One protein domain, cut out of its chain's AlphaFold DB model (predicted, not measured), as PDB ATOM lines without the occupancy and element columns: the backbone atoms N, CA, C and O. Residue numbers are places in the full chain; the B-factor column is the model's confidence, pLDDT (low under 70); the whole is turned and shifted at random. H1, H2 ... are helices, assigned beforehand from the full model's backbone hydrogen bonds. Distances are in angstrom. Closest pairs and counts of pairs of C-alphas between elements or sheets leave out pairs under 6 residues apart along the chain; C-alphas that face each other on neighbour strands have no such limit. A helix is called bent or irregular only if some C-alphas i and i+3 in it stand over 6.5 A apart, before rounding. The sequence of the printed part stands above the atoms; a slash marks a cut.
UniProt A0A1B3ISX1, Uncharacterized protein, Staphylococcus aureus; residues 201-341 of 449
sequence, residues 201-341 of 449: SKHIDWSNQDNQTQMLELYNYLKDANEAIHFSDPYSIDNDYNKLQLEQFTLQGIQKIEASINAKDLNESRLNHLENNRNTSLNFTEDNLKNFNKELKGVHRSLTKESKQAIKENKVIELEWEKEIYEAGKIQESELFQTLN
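This is residues 201 to 341 of the 449 residues of an uncharacterized protein of Staphylococcus aureus (UniProt A0A1B3ISX1). Core helix H1 pairs with H2 in a hairpin, H4 meets H1 near the last residues of both, and long H5 splays from the same end of H1 as a V with H3 wedged between; residues 333 to 340 stick out beyond the body. The printed part has 141 residues with six named helices, H1 to H6, all helix. It is only just compact, close to loose: radius of gyration of the C-alphas 16.9 A, spans 53 by 36 by 26 A.

H1, residues 209 to 231, starts at C-alpha (-30.239, 14.422, -1.769), measures 34.0 A and is irregular, C-alphas 210 and 213 being 7.1 A apart. H2 is residues 241 to 260, 28.7 A; H3 263 to 275; H4 287 to 302; H5 305 to 333, 42.3 A; H6 335 to 341, ending at C-alpha (-59.070, 18.483, -14.050).

Hub H1 touches H2, closest C-alphas Leu 222 and Thr 250, 5.7 A. H5 touches H3, closest C-alphas Leu 271 and Glu 322, 5.9 A. O i to N i+4 pairs are within hydrogen-bond range throughout H2 to H6, and 17 of 19 in H1.

The printed part has no cut; H3 to H4 is a long link. Mean pLDDT of the printed part is 76.2.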
ATOM      1  N   SER A 201     -19.674  23.721 -11.967       64.81
ATOM      2  CA  SER A 201     -20.757  22.760 -11.868       64.81
ATOM      3  C   SER A 201     -20.282  21.304 -11.827       64.81
ATOM      4  O   SER A 201     -20.978  20.473 -11.253       64.81
ATOM      5  N   LYS A 202     -19.098  20.981 -12.361       67.44
ATOM      6  CA  LYS A 202     -18.512  19.631 -12.254       67.44
ATOM      7  C   LYS A 202     -18.108  19.260 -10.825       67.44
ATOM      8  O   LYS A 202     -17.910  18.081 -10.553       67.44
ATOM      9  N   HIS A 203     -17.957  20.246  -9.946       65.69
ATOM     10  CA  HIS A 203     -17.573  20.041  -8.553       65.69
ATOM     11  C   HIS A 203     -18.766  20.015  -7.591       65.69
ATOM     12  O   HIS A 203     -18.601  19.696  -6.416       65.69
ATOM     13  N   ILE A 204     -19.975  20.290  -8.091       62.47
ATOM     14  CA  ILE A 204     -21.214  20.087  -7.343       62.47
ATOM     15  C   ILE A 204     -21.778  18.715  -7.703       62.47
ATOM     16  O   ILE A 204     -22.047  18.426  -8.869       62.47
ATOM     17  N   ASP A 205     -22.000  17.884  -6.689       63.84
ATOM     18  CA  ASP A 205     -22.806  16.677  -6.839       63.84
ATOM     19  C   ASP A 205     -24.294  17.045  -6.778       63.84
ATOM     20  O   ASP A 205     -24.905  17.083  -5.706       63.84
ATOM     21  N   TRP A 206     -24.849  17.347  -7.955       63.34
ATOM     22  CA  TRP A 206     -26.253  17.724  -8.171       63.34
ATOM     23  C   TRP A 206     -27.239  16.584  -7.904       63.34
ATOM     24  O   TRP A 206     -28.434  16.827  -7.773       63.34
ATOM     25  N   SER A 207     -26.753  15.339  -7.861       60.34
ATOM     26  CA  SER A 207     -27.589  14.141  -7.738       60.34
ATOM     27  C   SER A 207     -27.798  13.676  -6.296       60.34
ATOM     28  O   SER A 207     -28.626  12.802  -6.041       60.34
ATOM     29  N   ASN A 208     -27.071  14.260  -5.344       62.44
ATOM     30  CA  ASN A 208     -27.105  13.855  -3.949       62.44
ATOM     31  C   ASN A 208     -28.191  14.607  -3.156       62.44
ATOM     32  O   ASN A 208     -28.135  15.828  -3.007       62.44
ATOM     33  N   GLN A 209     -29.155  13.870  -2.595       57.41
ATOM     34  CA  GLN A 209     -30.239  14.422  -1.769       57.41
ATOM     35  C   GLN A 209     -29.741  15.079  -0.470       57.41
ATOM     36  O   GLN A 209     -30.324  16.070  -0.033       57.41
ATOM     37  N   ASP A 210     -28.622  14.624   0.105       57.66
ATOM     38  CA  ASP A 210     -28.028  15.257   1.292       57.66
ATOM     39  C   ASP A 210     -27.472  16.665   0.978       57.66
ATOM     40  O   ASP A 210     -27.361  17.514   1.866       57.66
ATOM     41  N   ASN A 211     -27.203  16.963  -0.301       66.38
ATOM     42  CA  ASN A 211     -26.791  18.290  -0.767       66.38
ATOM     43  C   ASN A 211     -27.975  19.218  -1.080       66.38
ATOM     44  O   ASN A 211     -27.756  20.393  -1.378       66.38
ATOM     45  N   GLN A 212     -29.227  18.751  -0.991       74.81
ATOM     46  CA  GLN A 212     -30.395  19.548  -1.377       74.81
ATOM     47  C   GLN A 212     -30.513  20.842  -0.561       74.81
ATOM     48  O   GLN A 212     -30.738  21.907  -1.127       74.81
ATOM     49  N   THR A 213     -30.255  20.793   0.750       79.31
ATOM     50  CA  THR A 213     -30.267  21.998   1.603       79.31
ATOM     51  C   THR A 213     -29.209  23.014   1.161       79.31
ATOM     52  O   THR A 213     -29.495  24.203   1.054       79.31
ATOM     53  N   GLN A 214     -27.999  22.553   0.837       77.12
ATOM     54  CA  GLN A 214     -26.917  23.428   0.378       77.12
ATOM     55  C   GLN A 214     -27.222  24.033  -0.997       77.12
ATOM     56  O   GLN A 214     -26.918  25.199  -1.236       77.12
ATOM     57  N   MET A 215     -27.859  23.271  -1.890       82.19
ATOM     58  CA  MET A 215     -28.297  23.777  -3.191       82.19
ATOM     59  C   MET A 215     -29.408  24.824  -3.056       82.19
ATOM     60  O   MET A 215     -29.377  25.832  -3.757       82.19
ATOM     61  N   LEU A 216     -30.348  24.636  -2.125       87.19
ATOM     62  CA  LEU A 216     -31.385  25.621  -1.808       87.19
ATOM     63  C   LEU A 216     -30.794  26.907  -1.202       87.19
ATOM     64  O   LEU A 216     -31.216  28.011  -1.547       87.19
ATOM     65  N   GLU A 217     -29.786  26.797  -0.334       85.12
ATOM     66  CA  GLU A 217     -29.057  27.962   0.185       85.12
ATOM     67  C   GLU A 217     -28.257  28.680  -0.913       85.12
ATOM     68  O   GLU A 217     -28.258  29.915  -0.967       85.12
ATOM     69  N   LEU A 218     -27.619  27.922  -1.811       85.06
ATOM     70  CA  LEU A 218     -26.936  28.448  -2.993       85.06
ATOM     71  C   LEU A 218     -27.903  29.177  -3.922       85.06
ATOM     72  O   LEU A 218     -27.595  30.288  -4.346       85.06
ATOM     73  N   TYR A 219     -29.079  28.611  -4.177       90.25
ATOM     74  CA  TYR A 219     -30.130  29.251  -4.965       90.25
ATOM     75  C   TYR A 219     -30.491  30.628  -4.405       90.25
ATOM     76  O   TYR A 219     -30.402  31.636  -5.103       90.25
ATOM     77  N   ASN A 220     -30.808  30.685  -3.108       91.62
ATOM     78  CA  ASN A 220     -31.177  31.929  -2.435       91.62
ATOM     79  C   ASN A 220     -30.060  32.973  -2.481       91.62
ATOM     80  O   ASN A 220     -30.318  34.155  -2.714       91.62
ATOM     81  N   TYR A 221     -28.815  32.534  -2.288       89.00
ATOM     82  CA  TYR A 221     -27.649  33.402  -2.401       89.00
ATOM     83  C   TYR A 221     -27.474  33.959  -3.819       89.00
ATOM     84  O   TYR A 221     -27.244  35.156  -3.975       89.00
ATOM     85  N   LEU A 222     -27.597  33.121  -4.851       89.88
ATOM     86  CA  LEU A 222     -27.452  33.547  -6.244       89.88
ATOM     87  C   LEU A 222     -28.571  34.510  -6.661       89.88
ATOM     88  O   LEU A 222     -28.293  35.496  -7.335       89.88
ATOM     89  N   LYS A 223     -29.812  34.293  -6.210       92.00
ATOM     90  CA  LYS A 223     -30.928  35.227  -6.449       92.00
ATOM     91  C   LYS A 223     -30.654  36.606  -5.842       92.00
ATOM     92  O   LYS A 223     -30.779  37.613  -6.536       92.00
ATOM     93  N   ASP A 224     -30.192  36.649  -4.592       90.38
ATOM     94  CA  ASP A 224     -29.823  37.900  -3.915       90.38
ATOM     95  C   ASP A 224     -28.604  38.586  -4.560       90.38
ATOM     96  O   ASP A 224     -28.545  39.815  -4.654       90.38
ATOM     97  N   ALA A 225     -27.630  37.798  -5.024       89.06
ATOM     98  CA  ALA A 225     -26.465  38.295  -5.744       89.06
ATOM     99  C   ALA A 225     -26.855  38.913  -7.094       89.06
ATOM    100  O   ALA A 225     -26.381  40.001  -7.421       89.06
ATOM    101  N   ASN A 226     -27.744  38.259  -7.847       89.94
ATOM    102  CA  ASN A 226     -28.226  38.746  -9.139       89.94
ATOM    103  C   ASN A 226     -28.898  40.116  -9.002       89.94
ATOM    104  O   ASN A 226     -28.620  41.042  -9.760       89.94
ATOM    105  N   GLU A 227     -29.735  40.263  -7.977       88.56
ATOM    106  CA  GLU A 227     -30.411  41.519  -7.678       88.56
ATOM    107  C   GLU A 227     -29.403  42.631  -7.345       88.56
ATOM    108  O   GLU A 227     -29.450  43.727  -7.904       88.56
ATOM    109  N   ALA A 228     -28.415  42.340  -6.498       88.56
ATOM    110  CA  ALA A 228     -27.370  43.304  -6.179       88.56
ATOM    111  C   ALA A 228     -26.533  43.708  -7.398       88.56
ATOM    112  O   ALA A 228     -26.226  44.891  -7.548       88.56
ATOM    113  N   ILE A 229     -26.181  42.763  -8.274       86.69
ATOM    114  CA  ILE A 229     -25.458  43.059  -9.516       86.69
ATOM    115  C   ILE A 229     -26.289  43.994 -10.395       86.69
ATOM    116  O   ILE A 229     -25.768  45.034 -10.810       86.69
ATOM    117  N   HIS A 230     -27.570  43.683 -10.601       83.12
ATOM    118  CA  HIS A 230     -28.473  44.475 -11.432       83.12
ATOM    119  C   HIS A 230     -28.541  45.947 -10.988       83.12
ATOM    120  O   HIS A 230     -28.461  46.851 -11.816       83.12
ATOM    121  N   PHE A 231     -28.591  46.205  -9.677       80.06
ATOM    122  CA  PHE A 231     -28.704  47.563  -9.127       80.06
ATOM    123  C   PHE A 231     -27.366  48.236  -8.774       80.06
ATOM    124  O   PHE A 231     -27.355  49.384  -8.325       80.06
ATOM    125  N   SER A 232     -26.229  47.558  -8.945       75.31
ATOM    126  CA  SER A 232     -24.913  48.079  -8.532       75.31
ATOM    127  C   SER A 232     -24.368  49.241  -9.366       75.31
ATOM    128  O   SER A 232     -23.396  49.863  -8.940       75.31
ATOM    129  N   ASP A 233     -25.017  49.588 -10.482       65.75
ATOM    130  CA  ASP A 233     -24.721  50.799 -11.249       65.75
ATOM    131  C   ASP A 233     -25.974  51.298 -12.004       65.75
ATOM    132  O   ASP A 233     -26.339  50.712 -13.023       65.75
ATOM    133  N   PRO A 234     -26.658  52.359 -11.529       43.16
ATOM    134  CA  PRO A 234     -27.880  52.867 -12.156       43.16
ATOM    135  C   PRO A 234     -27.646  53.606 -13.487       43.16
ATOM    136  O   PRO A 234     -28.620  53.988 -14.135       43.16
ATOM    137  N   TYR A 235     -26.388  53.834 -13.893       40.97
ATOM    138  CA  TYR A 235     -26.043  54.585 -15.106       40.97
ATOM    139  C   TYR A 235     -25.118  53.834 -16.075       40.97
ATOM    140  O   TYR A 235     -24.858  54.351 -17.166       40.97
ATOM    141  N   SER A 236     -24.634  52.629 -15.750       46.88
ATOM    142  CA  SER A 236     -23.891  51.841 -16.733       46.88
ATOM    143  C   SER A 236     -24.841  51.266 -17.772       46.88
ATOM    144  O   SER A 236     -25.613  50.354 -17.492       46.88
ATOM    145  N   ILE A 237     -24.705  51.725 -19.013       48.59
ATOM    146  CA  ILE A 237     -24.927  50.862 -20.176       48.59
ATOM    147  C   ILE A 237     -23.964  49.687 -19.958       48.59
ATOM    148  O   ILE A 237     -22.765  49.907 -20.121       48.59
ATOM    149  N   ASP A 238     -24.451  48.544 -19.449       54.25
ATOM    150  CA  ASP A 238     -23.670  47.431 -18.873       54.25
ATOM    151  C   ASP A 238     -22.533  46.976 -19.792       54.25
ATOM    152  O   ASP A 238     -22.645  46.039 -20.581       54.25
ATOM    153  N   ASN A 239     -21.411  47.677 -19.688       60.47
ATOM    154  CA  ASN A 239     -20.235  47.448 -20.494       60.47
ATOM    155  C   ASN A 239     -19.021  47.036 -19.659       60.47
ATOM    156  O   ASN A 239     -17.971  46.746 -20.235       60.47
ATOM    157  N   ASP A 240     -19.168  46.936 -18.338       74.56
ATOM    158  CA  ASP A 240     -18.144  46.354 -17.478       74.56
ATOM    159  C   ASP A 240     -18.092  44.836 -17.685       74.56
ATOM    160  O   ASP A 240     -18.997  44.090 -17.315       74.56
ATOM    161  N   TYR A 241     -17.000  44.391 -18.296       77.06
ATOM    162  CA  TYR A 241     -16.755  42.997 -18.627       77.06
ATOM    163  C   TYR A 241     -16.745  42.083 -17.390       77.06
ATOM    164  O   TYR A 241     -17.316  40.997 -17.439       77.06
ATOM    165  N   ASN A 242     -16.169  42.517 -16.261       78.31
ATOM    166  CA  ASN A 242     -16.119  41.683 -15.052       78.31
ATOM    167  C   ASN A 242     -17.510  41.537 -14.424       78.31
ATOM    168  O   ASN A 242     -17.886  40.450 -13.992       78.31
ATOM    169  N   LYS A 243     -18.292  42.623 -14.407       81.06
ATOM    170  CA  LYS A 243     -19.672  42.611 -13.905       81.06
ATOM    171  C   LYS A 243     -20.563  41.692 -14.749       81.06
ATOM    172  O   LYS A 243     -21.301  40.893 -14.186       81.06
ATOM    173  N   LEU A 244     -20.428  41.744 -16.077       82.25
ATOM    174  CA  LEU A 244     -21.135  40.852 -17.001       82.25
ATOM    175  C   LEU A 244     -20.770  39.376 -16.776       82.25
ATOM    176  O   LEU A 244     -21.657  38.528 -16.784       82.25
ATOM    177  N   GLN A 245     -19.498  39.054 -16.517       82.31
ATOM    178  CA  GLN A 245     -19.094  37.681 -16.181       82.31
ATOM    179  C   GLN A 245     -19.665  37.208 -14.832       82.31
ATOM    180  O   GLN A 245     -20.076  36.054 -14.712       82.31
ATOM    181  N   LEU A 246     -19.726  38.085 -13.820       85.50
ATOM    182  CA  LEU A 246     -20.365  37.778 -12.532       85.50
ATOM    183  C   LEU A 246     -21.869  37.520 -12.695       85.50
ATOM    184  O   LEU A 246     -22.403  36.578 -12.104       85.50
ATOM    185  N   GLU A 247     -22.550  38.337 -13.497       87.50
ATOM    186  CA  GLU A 247     -23.978  38.182 -13.784       87.50
ATOM    187  C   GLU A 247     -24.252  36.900 -14.576       87.50
ATOM    188  O   GLU A 247     -25.107  36.113 -14.178       87.50
ATOM    189  N   GLN A 248     -23.459  36.625 -15.618       85.38
ATOM    190  CA  GLN A 248     -23.534  35.385 -16.394       85.38
ATOM    191  C   GLN A 248     -23.406  34.153 -15.494       85.38
ATOM    192  O   GLN A 248     -24.252  33.260 -15.544       85.38
ATOM    193  N   PHE A 249     -22.375  34.115 -14.643       85.38
ATOM    194  CA  PHE A 249     -22.163  33.012 -13.707       85.38
ATOM    195  C   PHE A 249     -23.360  32.828 -12.766       85.38
ATOM    196  O   PHE A 249     -23.780  31.702 -12.500       85.38
ATOM    197  N   THR A 250     -23.925  33.935 -12.281       88.44
ATOM    198  CA  THR A 250     -25.060  33.919 -11.356       88.44
ATOM    199  C   THR A 250     -26.323  33.375 -12.026       88.44
ATOM    200  O   THR A 250     -26.955  32.470 -11.482       88.44
ATOM    201  N   LEU A 251     -26.662  33.862 -13.224       88.31
ATOM    202  CA  LEU A 251     -27.846  33.437 -13.980       88.31
ATOM    203  C   LEU A 251     -27.749  31.976 -14.441       88.31
ATOM    204  O   LEU A 251     -28.713  31.225 -14.293       88.31
ATOM    205  N   GLN A 252     -26.582  31.538 -14.921       86.69
ATOM    206  CA  GLN A 252     -26.348  30.130 -15.275       86.69
ATOM    207  C   GLN A 252     -26.475  29.212 -14.047       86.69
ATOM    208  O   GLN A 252     -27.009  28.105 -14.146       86.69
ATOM    209  N   GLY A 253     -26.041  29.688 -12.874       85.44
ATOM    210  CA  GLY A 253     -26.240  29.006 -11.598       85.44
ATOM    211  C   GLY A 253     -27.695  28.819 -11.214       85.44
ATOM    212  O   GLY A 253     -28.093  27.706 -10.866       85.44
ATOM    213  N   ILE A 254     -28.487  29.879 -11.337       89.06
ATOM    214  CA  ILE A 254     -29.930  29.845 -11.087       89.06
ATOM    215  C   ILE A 254     -30.602  28.834 -12.031       89.06
ATOM    216  O   ILE A 254     -31.237  27.902 -11.541       89.06
ATOM    217  N   GLN A 255     -30.371  28.929 -13.348       86.19
ATOM    218  CA  GLN A 255     -30.958  28.013 -14.343       86.19
ATOM    219  C   GLN A 255     -30.625  26.546 -14.065       86.19
ATOM    220  O   GLN A 255     -31.481  25.671 -14.182       86.19
ATOM    221  N   LYS A 256     -29.375  26.254 -13.685       85.00
ATOM    222  CA  LYS A 256     -28.967  24.872 -13.429       85.00
ATOM    223  C   LYS A 256     -29.615  24.289 -12.178       85.00
ATOM    224  O   LYS A 256     -29.968  23.110 -12.185       85.00
ATOM    225  N   ILE A 257     -29.781  25.095 -11.129       85.12
ATOM    226  CA  ILE A 257     -30.499  24.671  -9.924       85.12
ATOM    227  C   ILE A 257     -31.988  24.466 -10.237       85.12
ATOM    228  O   ILE A 257     -32.540  23.436  -9.856       85.12
ATOM    229  N   GLU A 258     -32.611  25.384 -10.982       87.00
ATOM    230  CA  GLU A 258     -34.021  25.295 -11.406       87.00
ATOM    231  C   GLU A 258     -34.307  24.055 -12.261       87.00
ATOM    232  O   GLU A 258     -35.379  23.469 -12.155       87.00
ATOM    233  N   ALA A 259     -33.332  23.601 -13.054       83.75
ATOM    234  CA  ALA A 259     -33.436  22.357 -13.816       83.75
ATOM    235  C   ALA A 259     -33.226  21.082 -12.972       83.75
ATOM    236  O   ALA A 259     -33.578  19.992 -13.420       83.75
ATOM    237  N   SER A 260     -32.618  21.194 -11.784       80.62
ATOM    238  CA  SER A 260     -32.189  20.040 -10.974       80.62
ATOM    239  C   SER A 260     -33.059  19.793  -9.737       80.62
ATOM    240  O   SER A 260     -33.075  18.680  -9.217       80.62
ATOM    241  N   ILE A 261     -33.766  20.812  -9.244       80.44
ATOM    242  CA  ILE A 261     -34.622  20.734  -8.054       80.44
ATOM    243  C   ILE A 261     -36.070  20.980  -8.467       80.44
ATOM    244  O   ILE A 261     -36.348  21.806  -9.332       80.44
ATOM    245  N   ASN A 262     -37.011  20.268  -7.842       81.12
ATOM    246  CA  ASN A 262     -38.422  20.505  -8.111       81.12
ATOM    247  C   ASN A 262     -38.817  21.950  -7.740       81.12
ATOM    248  O   ASN A 262     -38.324  22.535  -6.772       81.12
ATOM    249  N   ALA A 263     -39.731  22.526  -8.521       78.62
ATOM    250  CA  ALA A 263     -40.122  23.924  -8.366       78.62
ATOM    251  C   ALA A 263     -40.751  24.221  -6.993       78.62
ATOM    252  O   ALA A 263     -40.590  25.317  -6.467       78.62
ATOM    253  N   LYS A 264     -41.444  23.247  -6.391       80.44
ATOM    254  CA  LYS A 264     -42.100  23.408  -5.089       80.44
ATOM    255  C   LYS A 264     -41.089  23.704  -3.982       80.44
ATOM    256  O   LYS A 264     -41.239  24.706  -3.288       80.44
ATOM    257  N   ASP A 265     -40.047  22.885  -3.874       84.69
ATOM    258  CA  ASP A 265     -39.006  23.019  -2.854       84.69
ATOM    259  C   ASP A 265     -38.202  24.315  -3.043       84.69
ATOM    260  O   ASP A 265     -37.812  24.959  -2.066       84.69
ATOM    261  N   LEU A 266     -37.980  24.737  -4.296       89.00
ATOM    262  CA  LEU A 266     -37.327  26.011  -4.610       89.00
ATOM    263  C   LEU A 266     -38.158  27.210  -4.157       89.00
ATOM    264  O   LEU A 266     -37.637  28.076  -3.452       89.00
ATOM    265  N   ASN A 267     -39.442  27.238  -4.516       87.75
ATOM    266  CA  ASN A 267     -40.346  28.333  -4.165       87.75
ATOM    267  C   ASN A 267     -40.551  28.406  -2.648       87.75
ATOM    268  O   ASN A 267     -40.481  29.483  -2.061       87.75
ATOM    269  N   GLU A 268     -40.723  27.262  -1.980       88.31
ATOM    270  CA  GLU A 268     -40.841  27.205  -0.521       88.31
ATOM    271  C   GLU A 268     -39.556  27.685   0.174       88.31
ATOM    272  O   GLU A 268     -39.608  28.461   1.132       88.31
ATOM    273  N   SER A 269     -38.385  27.284  -0.324       90.62
ATOM    274  CA  SER A 269     -37.100  27.774   0.183       90.62
ATOM    275  C   SER A 269     -36.938  29.284  -0.012       90.62
ATOM    276  O   SER A 269     -36.529  29.984   0.922       90.62
ATOM    277  N   ARG A 270     -37.276  29.802  -1.200       92.25
ATOM    278  CA  ARG A 270     -37.163  31.231  -1.518       92.25
ATOM    279  C   ARG A 270     -38.124  32.066  -0.683       92.25
ATOM    280  O   ARG A 270     -37.705  33.075  -0.116       92.25
ATOM    281  N   LEU A 271     -39.364  31.609  -0.534       90.81
ATOM    282  CA  LEU A 271     -40.365  32.221   0.332       90.81
ATOM    283  C   LEU A 271     -39.849  32.319   1.775       90.81
ATOM    284  O   LEU A 271     -39.790  33.409   2.345       90.81
ATOM    285  N   ASN A 272     -39.369  31.202   2.329       89.00
ATOM    286  CA  ASN A 272     -38.797  31.159   3.673       89.00
ATOM    287  C   ASN A 272     -37.578  32.082   3.835       89.00
ATOM    288  O   ASN A 272     -37.386  32.674   4.901       89.00
ATOM    289  N   HIS A 273     -36.731  32.197   2.811       90.75
ATOM    290  CA  HIS A 273     -35.567  33.087   2.812       90.75
ATOM    291  C   HIS A 273     -35.973  34.563   2.882       90.75
ATOM    292  O   HIS A 273     -35.442  35.304   3.717       90.75
ATOM    293  N   LEU A 274     -36.941  34.962   2.052       89.00
ATOM    294  CA  LEU A 274     -37.457  36.329   1.975       89.00
ATOM    295  C   LEU A 274     -38.209  36.729   3.253       89.00
ATOM    296  O   LEU A 274     -37.928  37.788   3.813       89.00
ATOM    297  N   GLU A 275     -39.099  35.878   3.774       87.12
ATOM    298  CA  GLU A 275     -39.877  36.181   4.988       87.12
ATOM    299  C   GLU A 275     -38.999  36.340   6.234       87.12
ATOM    300  O   GLU A 275     -39.252  37.193   7.086       87.12
ATOM    301  N   ASN A 276     -37.932  35.546   6.330       82.31
ATOM    302  CA  ASN A 276     -37.039  35.567   7.482       82.31
ATOM    303  C   ASN A 276     -35.873  36.559   7.342       82.31
ATOM    304  O   ASN A 276     -35.017  36.593   8.228       82.31
ATOM    305  N   ASN A 277     -35.807  37.346   6.256       69.06
ATOM    306  CA  ASN A 277     -34.684  38.243   5.943       69.06
ATOM    307  C   ASN A 277     -33.316  37.572   6.160       69.06
ATOM    308  O   ASN A 277     -32.392  38.164   6.734       69.06
ATOM    309  N   ARG A 278     -33.190  36.298   5.773       65.81
ATOM    310  CA  ARG A 278     -31.941  35.567   5.990       65.81
ATOM    311  C   ARG A 278     -30.873  36.181   5.092       65.81
ATOM    312  O   ARG A 278     -31.055  36.312   3.893       65.81
ATOM    313  N   ASN A 279     -29.736  36.549   5.669       59.59
ATOM    314  CA  ASN A 279     -28.539  36.797   4.877       59.59
ATOM    315  C   ASN A 279     -27.835  35.453   4.713       59.59
ATOM    316  O   ASN A 279     -27.195  34.980   5.656       59.59
ATOM    317  N   THR A 280     -27.958  34.818   3.550       57.72
ATOM    318  CA  THR A 280     -27.212  33.590   3.263       57.72
ATOM    319  C   THR A 280     -25.743  33.947   3.089       57.72
ATOM    320  O   THR A 280     -25.316  34.562   2.115       57.72
ATOM    321  N   SER A 281     -24.949  33.583   4.088       58.38
ATOM    322  CA  SER A 281     -23.496  33.647   4.042       58.38
ATOM    323  C   SER A 281     -22.986  32.256   3.696       58.38
ATOM    324  O   SER A 281     -22.845  31.415   4.582       58.38
ATOM    325  N   LEU A 282     -22.688  32.017   2.422       65.56
ATOM    326  CA  LEU A 282     -22.079  30.761   2.000       65.56
ATOM    327  C   LEU A 282     -20.563  30.805   2.200       65.56
ATOM    328  O   LEU A 282     -19.873  31.728   1.747       65.56
ATOM    329  N   ASN A 283     -20.049  29.788   2.890       62.34
ATOM    330  CA  ASN A 283     -18.621  29.544   3.032       62.34
ATOM    331  C   ASN A 283     -18.185  28.552   1.961       62.34
ATOM    332  O   ASN A 283     -18.395  27.350   2.087       62.34
ATOM    333  N   PHE A 284     -17.557  29.069   0.911       66.81
ATOM    334  CA  PHE A 284     -17.038  28.246  -0.167       66.81
ATOM    335  C   PHE A 284     -15.621  27.754   0.144       66.81
ATOM    336  O   PHE A 284     -14.750  28.529   0.552       66.81
ATOM    337  N   THR A 285     -15.383  26.463  -0.064       61.16
ATOM    338  CA  THR A 285     -14.075  25.822   0.137       61.16
ATOM    339  C   THR A 285     -13.171  25.953  -1.091       61.16
ATOM    340  O   THR A 285     -11.952  26.048  -0.930       61.16
ATOM    341  N   GLU A 286     -13.752  26.058  -2.286       67.12
ATOM    342  CA  GLU A 286     -13.049  26.191  -3.567       67.12
ATOM    343  C   GLU A 286     -12.587  27.622  -3.858       67.12
ATOM    344  O   GLU A 286     -13.314  28.593  -3.636       67.12
ATOM    345  N   ASP A 287     -11.380  27.767  -4.405       68.75
ATOM    346  CA  ASP A 287     -10.744  29.078  -4.584       68.75
ATOM    347  C   ASP A 287     -11.448  29.967  -5.622       68.75
ATOM    348  O   ASP A 287     -11.580  31.174  -5.407       68.75
ATOM    349  N   ASN A 288     -12.010  29.386  -6.687       65.12
ATOM    350  CA  ASN A 288     -12.800  30.131  -7.676       65.12
ATOM    351  C   ASN A 288     -14.077  30.725  -7.060       65.12
ATOM    352  O   ASN A 288     -14.434  31.869  -7.337       65.12
ATOM    353  N   LEU A 289     -14.726  29.994  -6.151       69.56
ATOM    354  CA  LEU A 289     -15.916  30.463  -5.441       69.56
ATOM    355  C   LEU A 289     -15.594  31.464  -4.334       69.56
ATOM    356  O   LEU A 289     -16.370  32.389  -4.083       69.56
ATOM    357  N   LYS A 290     -14.434  31.327  -3.684       75.50
ATOM    358  CA  LYS A 290     -13.925  32.367  -2.781       75.50
ATOM    359  C   LYS A 290     -13.708  33.675  -3.537       75.50
ATOM    360  O   LYS A 290     -14.084  34.726  -3.018       75.50
ATOM    361  N   ASN A 291     -13.146  33.613  -4.746       76.38
ATOM    362  CA  ASN A 291     -12.951  34.784  -5.602       76.38
ATOM    363  C   ASN A 291     -14.289  35.393  -6.038       76.38
ATOM    364  O   ASN A 291     -14.494  36.586  -5.821       76.38
ATOM    365  N   PHE A 292     -15.231  34.573  -6.509       80.50
ATOM    366  CA  PHE A 292     -16.594  35.004  -6.835       80.50
ATOM    367  C   PHE A 292     -17.278  35.719  -5.657       80.50
ATOM    368  O   PHE A 292     -17.728  36.857  -5.780       80.50
ATOM    369  N   ASN A 293     -17.283  35.104  -4.470       82.31
ATOM    370  CA  ASN A 293     -17.859  35.692  -3.255       82.31
ATOM    371  C   ASN A 293     -17.149  36.999  -2.856       82.31
ATOM    372  O   ASN A 293     -17.774  37.952  -2.391       82.31
ATOM    373  N   LYS A 294     -15.827  37.076  -3.039       84.44
ATOM    374  CA  LYS A 294     -15.056  38.293  -2.762       84.44
ATOM    375  C   LYS A 294     -15.442  39.433  -3.704       84.44
ATOM    376  O   LYS A 294     -15.621  40.554  -3.223       84.44
ATOM    377  N   GLU A 295     -15.576  39.167  -5.001       84.06
ATOM    378  CA  GLU A 295     -15.978  40.177  -5.985       84.06
ATOM    379  C   GLU A 295     -17.439  40.609  -5.789       84.06
ATOM    380  O   GLU A 295     -17.700  41.810  -5.722       84.06
ATOM    381  N   LEU A 296     -18.362  39.678  -5.519       85.19
ATOM    382  CA  LEU A 296     -19.746  39.994  -5.134       85.19
ATOM    383  C   LEU A 296     -19.834  40.869  -3.880       85.19
ATOM    384  O   LEU A 296     -20.584  41.843  -3.835       85.19
ATOM    385  N   LYS A 297     -19.033  40.586  -2.847       86.25
ATOM    386  CA  LYS A 297     -18.940  41.464  -1.668       86.25
ATOM    387  C   LYS A 297     -18.436  42.861  -2.032       86.25
ATOM    388  O   LYS A 297     -18.810  43.823  -1.361       86.25
ATOM    389  N   GLY A 298     -17.595  42.982  -3.058       84.75
ATOM    390  CA  GLY A 298     -17.215  44.260  -3.658       84.75
ATOM    391  C   GLY A 298     -18.421  44.995  -4.244       84.75
ATOM    392  O   GLY A 298     -18.667  46.136  -3.858       84.75
ATOM    393  N   VAL A 299     -19.217  44.310  -5.069       86.38
ATOM    394  CA  VAL A 299     -20.468  44.820  -5.667       86.38
ATOM    395  C   VAL A 299     -21.453  45.300  -4.595       86.38
ATOM    396  O   VAL A 299     -21.965  46.417  -4.643       86.38
ATOM    397  N   HIS A 300     -21.674  44.515  -3.541       84.44
ATOM    398  CA  HIS A 300     -22.567  44.927  -2.452       84.44
ATOM    399  C   HIS A 300     -22.099  46.198  -1.727       84.44
ATOM    400  O   HIS A 300     -22.917  46.981  -1.233       84.44
ATOM    401  N   ARG A 301     -20.782  46.412  -1.631       86.75
ATOM    402  CA  ARG A 301     -20.214  47.613  -1.006       86.75
ATOM    403  C   ARG A 301     -20.345  48.843  -1.900       86.75
ATOM    404  O   ARG A 301     -20.482  49.932  -1.346       86.75
ATOM    405  N   SER A 302     -20.326  48.679  -3.225       85.19
ATOM    406  CA  SER A 302     -20.460  49.789  -4.178       85.19
ATOM    407  C   SER A 302     -21.899  50.273  -4.364       85.19
ATOM    408  O   SER A 302     -22.093  51.393  -4.825       85.19
ATOM    409  N   LEU A 303     -22.904  49.491  -3.951       86.19
ATOM    410  CA  LEU A 303     -24.315  49.883  -4.012       86.19
ATOM    411  C   LEU A 303     -24.591  51.234  -3.323       86.19
ATOM    412  O   LEU A 303     -24.321  51.417  -2.122       86.19
ATOM    413  N   THR A 304     -25.228  52.138  -4.071       88.44
ATOM    414  CA  THR A 304     -25.720  53.431  -3.576       88.44
ATOM    415  C   THR A 304     -26.871  53.244  -2.581       88.44
ATOM    416  O   THR A 304     -27.371  52.135  -2.361       88.44
ATOM    417  N   LYS A 305     -27.293  54.330  -1.919       89.00
ATOM    418  CA  LYS A 305     -28.441  54.272  -0.999       89.00
ATOM    419  C   LYS A 305     -29.736  54.010  -1.765       89.00
ATOM    420  O   LYS A 305     -30.554  53.220  -1.304       89.00
ATOM    421  N   GLU A 306     -29.872  54.634  -2.927       88.19
ATOM    422  CA  GLU A 306     -30.995  54.504  -3.847       88.19
ATOM    423  C   GLU A 306     -31.104  53.060  -4.345       88.19
ATOM    424  O   GLU A 306     -32.156  52.445  -4.201       88.19
ATOM    425  N   SER A 307     -29.996  52.464  -4.798       87.00
ATOM    426  CA  SER A 307     -29.956  51.059  -5.219       87.00
ATOM    427  C   SER A 307     -30.315  50.101  -4.084       87.00
ATOM    428  O   SER A 307     -31.069  49.154  -4.280       87.00
ATOM    429  N   LYS A 308     -29.822  50.349  -2.862       89.25
ATOM    430  CA  LYS A 308     -30.183  49.540  -1.682       89.25
ATOM    431  C   LYS A 308     -31.666  49.629  -1.342       89.25
ATOM    432  O   LYS A 308     -32.223  48.651  -0.850       89.25
ATOM    433  N   GLN A 309     -32.280  50.791  -1.545       89.25
ATOM    434  CA  GLN A 309     -33.707  50.976  -1.324       89.25
ATOM    435  C   GLN A 309     -34.527  50.264  -2.407       89.25
ATOM    436  O   GLN A 309     -35.433  49.514  -2.058       89.25
ATOM    437  N   ALA A 310     -34.135  50.390  -3.677       87.31
ATOM    438  CA  ALA A 310     -34.771  49.684  -4.790       87.31
ATOM    439  C   ALA A 310     -34.723  48.155  -4.615       87.31
ATOM    440  O   ALA A 310     -35.738  47.492  -4.788       87.31
ATOM    441  N   ILE A 311     -33.584  47.603  -4.174       88.31
ATOM    442  CA  ILE A 311     -33.459  46.174  -3.831       88.31
ATOM    443  C   ILE A 311     -34.465  45.781  -2.741       88.31
ATOM    444  O   ILE A 311     -35.129  44.757  -2.840       88.31
ATOM    445  N   LYS A 312     -34.609  46.582  -1.679       88.75
ATOM    446  CA  LYS A 312     -35.567  46.270  -0.607       88.75
ATOM    447  C   LYS A 312     -37.009  46.269  -1.101       88.75
ATOM    448  O   LYS A 312     -37.775  45.405  -0.695       88.75
ATOM    449  N   GLU A 313     -37.373  47.235  -1.935       89.81
ATOM    450  CA  GLU A 313     -38.710  47.328  -2.527       89.81
ATOM    451  C   GLU A 313     -38.973  46.153  -3.474       89.81
ATOM    452  O   GLU A 313     -40.026  45.524  -3.401       89.81
ATOM    453  N   ASN A 314     -37.988  45.786  -4.292       86.94
ATOM    454  CA  ASN A 314     -38.102  44.662  -5.210       86.94
ATOM    455  C   ASN A 314     -38.198  43.309  -4.481       86.94
ATOM    456  O   ASN A 314     -38.994  42.467  -4.884       86.94
ATOM    457  N   LYS A 315     -37.516  43.129  -3.340       88.75
ATOM    458  CA  LYS A 315     -37.700  41.945  -2.479       88.75
ATOM    459  C   LYS A 315     -39.119  41.798  -1.922       88.75
ATOM    460  O   LYS A 315     -39.556  40.674  -1.695       88.75
ATOM    461  N   VAL A 316     -39.845  42.899  -1.703       90.50
ATOM    462  CA  VAL A 316     -41.261  42.844  -1.290       90.50
ATOM    463  C   VAL A 316     -42.132  42.339  -2.439       90.50
ATOM    464  O   VAL A 316     -42.954  41.453  -2.228       90.50
ATOM    465  N   ILE A 317     -41.903  42.838  -3.655       87.44
ATOM    466  CA  ILE A 317     -42.614  42.382  -4.860       87.44
ATOM    467  C   ILE A 317     -42.307  40.905  -5.136       87.44
ATOM    468  O   ILE A 317     -43.209  40.116  -5.407       87.44
ATOM    469  N   GLU A 318     -41.037  40.503  -5.031       88.69
ATOM    470  CA  GLU A 318     -40.642  39.104  -5.199       88.69
ATOM    471  C   GLU A 318     -41.338  38.209  -4.169       88.69
ATOM    472  O   GLU A 318     -41.848  37.156  -4.542       88.69
ATOM    473  N   LEU A 319     -41.421  38.643  -2.907       88.19
ATOM    474  CA  LEU A 319     -42.118  37.910  -1.854       88.19
ATOM    475  C   LEU A 319     -43.603  37.695  -2.181       88.19
ATOM    476  O   LEU A 319     -44.114  36.597  -1.971       88.19
ATOM    477  N   GLU A 320     -44.297  38.719  -2.677       88.56
ATOM    478  CA  GLU A 320     -45.701  38.608  -3.098       88.56
ATOM    479  C   GLU A 320     -45.860  37.601  -4.243       88.56
ATOM    480  O   GLU A 320     -46.708  36.710  -4.175       88.56
ATOM    481  N   TRP A 321     -44.982  37.671  -5.241       85.81
ATOM    482  CA  TRP A 321     -44.968  36.732  -6.361       85.81
ATOM    483  C   TRP A 321     -44.683  35.287  -5.931       85.81
ATOM    484  O   TRP A 321     -45.342  34.369  -6.416       85.81
ATOM    485  N   GLU A 322     -43.735  35.059  -5.015       86.00
ATOM    486  CA  GLU A 322     -43.458  33.713  -4.484       86.00
ATOM    487  C   GLU A 322     -44.659  33.135  -3.731       86.00
ATOM    488  O   GLU A 322     -44.956  31.947  -3.864       86.00
ATOM    489  N   LYS A 323     -45.385  33.964  -2.970       83.69
ATOM    490  CA  LYS A 323     -46.612  33.534  -2.280       83.69
ATOM    491  C   LYS A 323     -47.667  33.070  -3.265       83.69
ATOM    492  O   LYS A 323     -48.264  32.018  -3.065       83.69
ATOM    493  N   GLU A 324     -47.881  33.834  -4.327       77.06
ATOM    494  CA  GLU A 324     -48.891  33.510  -5.328       77.06
ATOM    495  C   GLU A 324     -48.557  32.227  -6.096       77.06
ATOM    496  O   GLU A 324     -49.418  31.365  -6.270       77.06
ATOM    497  N   ILE A 325     -47.286  32.042  -6.461       73.94
ATOM    498  CA  ILE A 325     -46.808  30.803  -7.082       73.94
ATOM    499  C   ILE A 325     -46.979  29.604  -6.138       73.94
ATOM    500  O   ILE A 325     -47.421  28.535  -6.567       73.94
ATOM    501  N   TYR A 326     -46.636  29.766  -4.859       79.75
ATOM    502  CA  TYR A 326     -46.759  28.710  -3.858       79.75
ATOM    503  C   TYR A 326     -48.223  28.312  -3.605       79.75
ATOM    504  O   TYR A 326     -48.544  27.122  -3.572       79.75
ATOM    505  N   GLU A 327     -49.126  29.288  -3.487       73.88
ATOM    506  CA  GLU A 327     -50.561  29.035  -3.314       73.88
ATOM    507  C   GLU A 327     -51.188  28.393  -4.560       73.88
ATOM    508  O   GLU A 327     -51.930  27.419  -4.429       73.88
ATOM    509  N   ALA A 328     -50.828  28.834  -5.771       65.88
ATOM    510  CA  ALA A 328     -51.244  28.169  -7.009       65.88
ATOM    511  C   ALA A 328     -50.844  26.682  -7.029       65.88
ATOM    512  O   ALA A 328     -51.660  25.825  -7.380       65.88
ATOM    513  N   GLY A 329     -49.622  26.363  -6.586       64.12
ATOM    514  CA  GLY A 329     -49.150  24.984  -6.453       64.12
ATOM    515  C   GLY A 329     -50.009  24.151  -5.494       64.12
ATOM    516  O   GLY A 329     -50.427  23.047  -5.841       64.12
ATOM    517  N   LYS A 330     -50.359  24.690  -4.318       64.56
ATOM    518  CA  LYS A 330     -51.263  24.008  -3.369       64.56
ATOM    519  C   LYS A 330     -52.656  23.762  -3.944       64.56
ATOM    520  O   LYS A 330     -53.239  22.706  -3.701       64.56
ATOM    521  N   ILE A 331     -53.200  24.730  -4.684       56.78
ATOM    522  CA  ILE A 331     -54.516  24.604  -5.327       56.78
ATOM    523  C   ILE A 331     -54.489  23.443  -6.330       56.78
ATOM    524  O   ILE A 331     -55.368  22.580  -6.285       56.78
ATOM    525  N   GLN A 332     -53.461  23.380  -7.180       51.41
ATOM    526  CA  GLN A 332     -53.273  22.315  -8.173       51.41
ATOM    527  C   GLN A 332     -53.058  20.928  -7.542       51.41
ATOM    528  O   GLN A 332     -53.482  19.919  -8.104       51.41
ATOM    529  N   GLU A 333     -52.437  20.859  -6.362       52.44
ATOM    530  CA  GLU A 333     -52.261  19.615  -5.600       52.44
ATOM    531  C   GLU A 333     -53.548  19.112  -4.927       52.44
ATOM    532  O   GLU A 333     -53.603  17.963  -4.484       52.44
ATOM    533  N   SER A 334     -54.595  19.937  -4.835       50.62
ATOM    534  CA  SER A 334     -55.827  19.539  -4.159       50.62
ATOM    535  C   SER A 334     -56.608  18.481  -4.951       50.62
ATOM    536  O   SER A 334     -56.824  18.602  -6.157       50.62
ATOM    537  N   GLU A 335     -57.109  17.458  -4.252       37.66
ATOM    538  CA  GLU A 335     -57.871  16.349  -4.849       37.66
ATOM    539  C   GLU A 335     -59.116  16.836  -5.608       37.66
ATOM    540  O   GLU A 335     -59.493  16.248  -6.618       37.66
ATOM    541  N   LEU A 336     -59.735  17.942  -5.172       43.75
ATOM    542  CA  LEU A 336     -60.873  18.561  -5.856       43.75
ATOM    543  C   LEU A 336     -60.469  19.135  -7.220       43.75
ATOM    544  O   LEU A 336     -61.144  18.849  -8.205       43.75
ATOM    545  N   PHE A 337     -59.376  19.905  -7.297       47.22
ATOM    546  CA  PHE A 337     -58.874  20.424  -8.572       47.22
ATOM    547  C   PHE A 337     -58.323  19.308  -9.452       47.22
ATOM    548  O   PHE A 337     -58.597  19.317 -10.643       47.22
ATOM    549  N   GLN A 338     -57.645  18.305  -8.896       42.12
ATOM    550  CA  GLN A 338     -57.203  17.131  -9.655       42.12
ATOM    551  C   GLN A 338     -58.387  16.332 -10.205       42.12
ATOM    552  O   GLN A 338     -58.387  15.959 -11.371       42.12
ATOM    553  N   THR A 339     -59.436  16.115  -9.409       37.97
ATOM    554  CA  THR A 339     -60.649  15.417  -9.853       37.97
ATOM    555  C   THR A 339     -61.412  16.235 -10.886       37.97
ATOM    556  O   THR A 339     -61.858  15.668 -11.872       37.97
ATOM    557  N   LEU A 340     -61.529  17.557 -10.717       36.56
ATOM    558  CA  LEU A 340     -62.143  18.445 -11.706       36.56
ATOM    559  C   LEU A 340     -61.297  18.587 -12.970       36.56
ATOM    560  O   LEU A 340     -61.878  18.751 -14.027       36.56
ATOM    561  N   ASN A 341     -59.972  18.499 -12.896       34.97
ATOM    562  CA  ASN A 341     -59.070  18.483 -14.050       34.97
ATOM    563  C   ASN A 341     -59.054  17.108 -14.746       34.97
ATOM    564  O   ASN A 341     -58.839  17.009 -15.942       34.97
TER     565      ASN A 341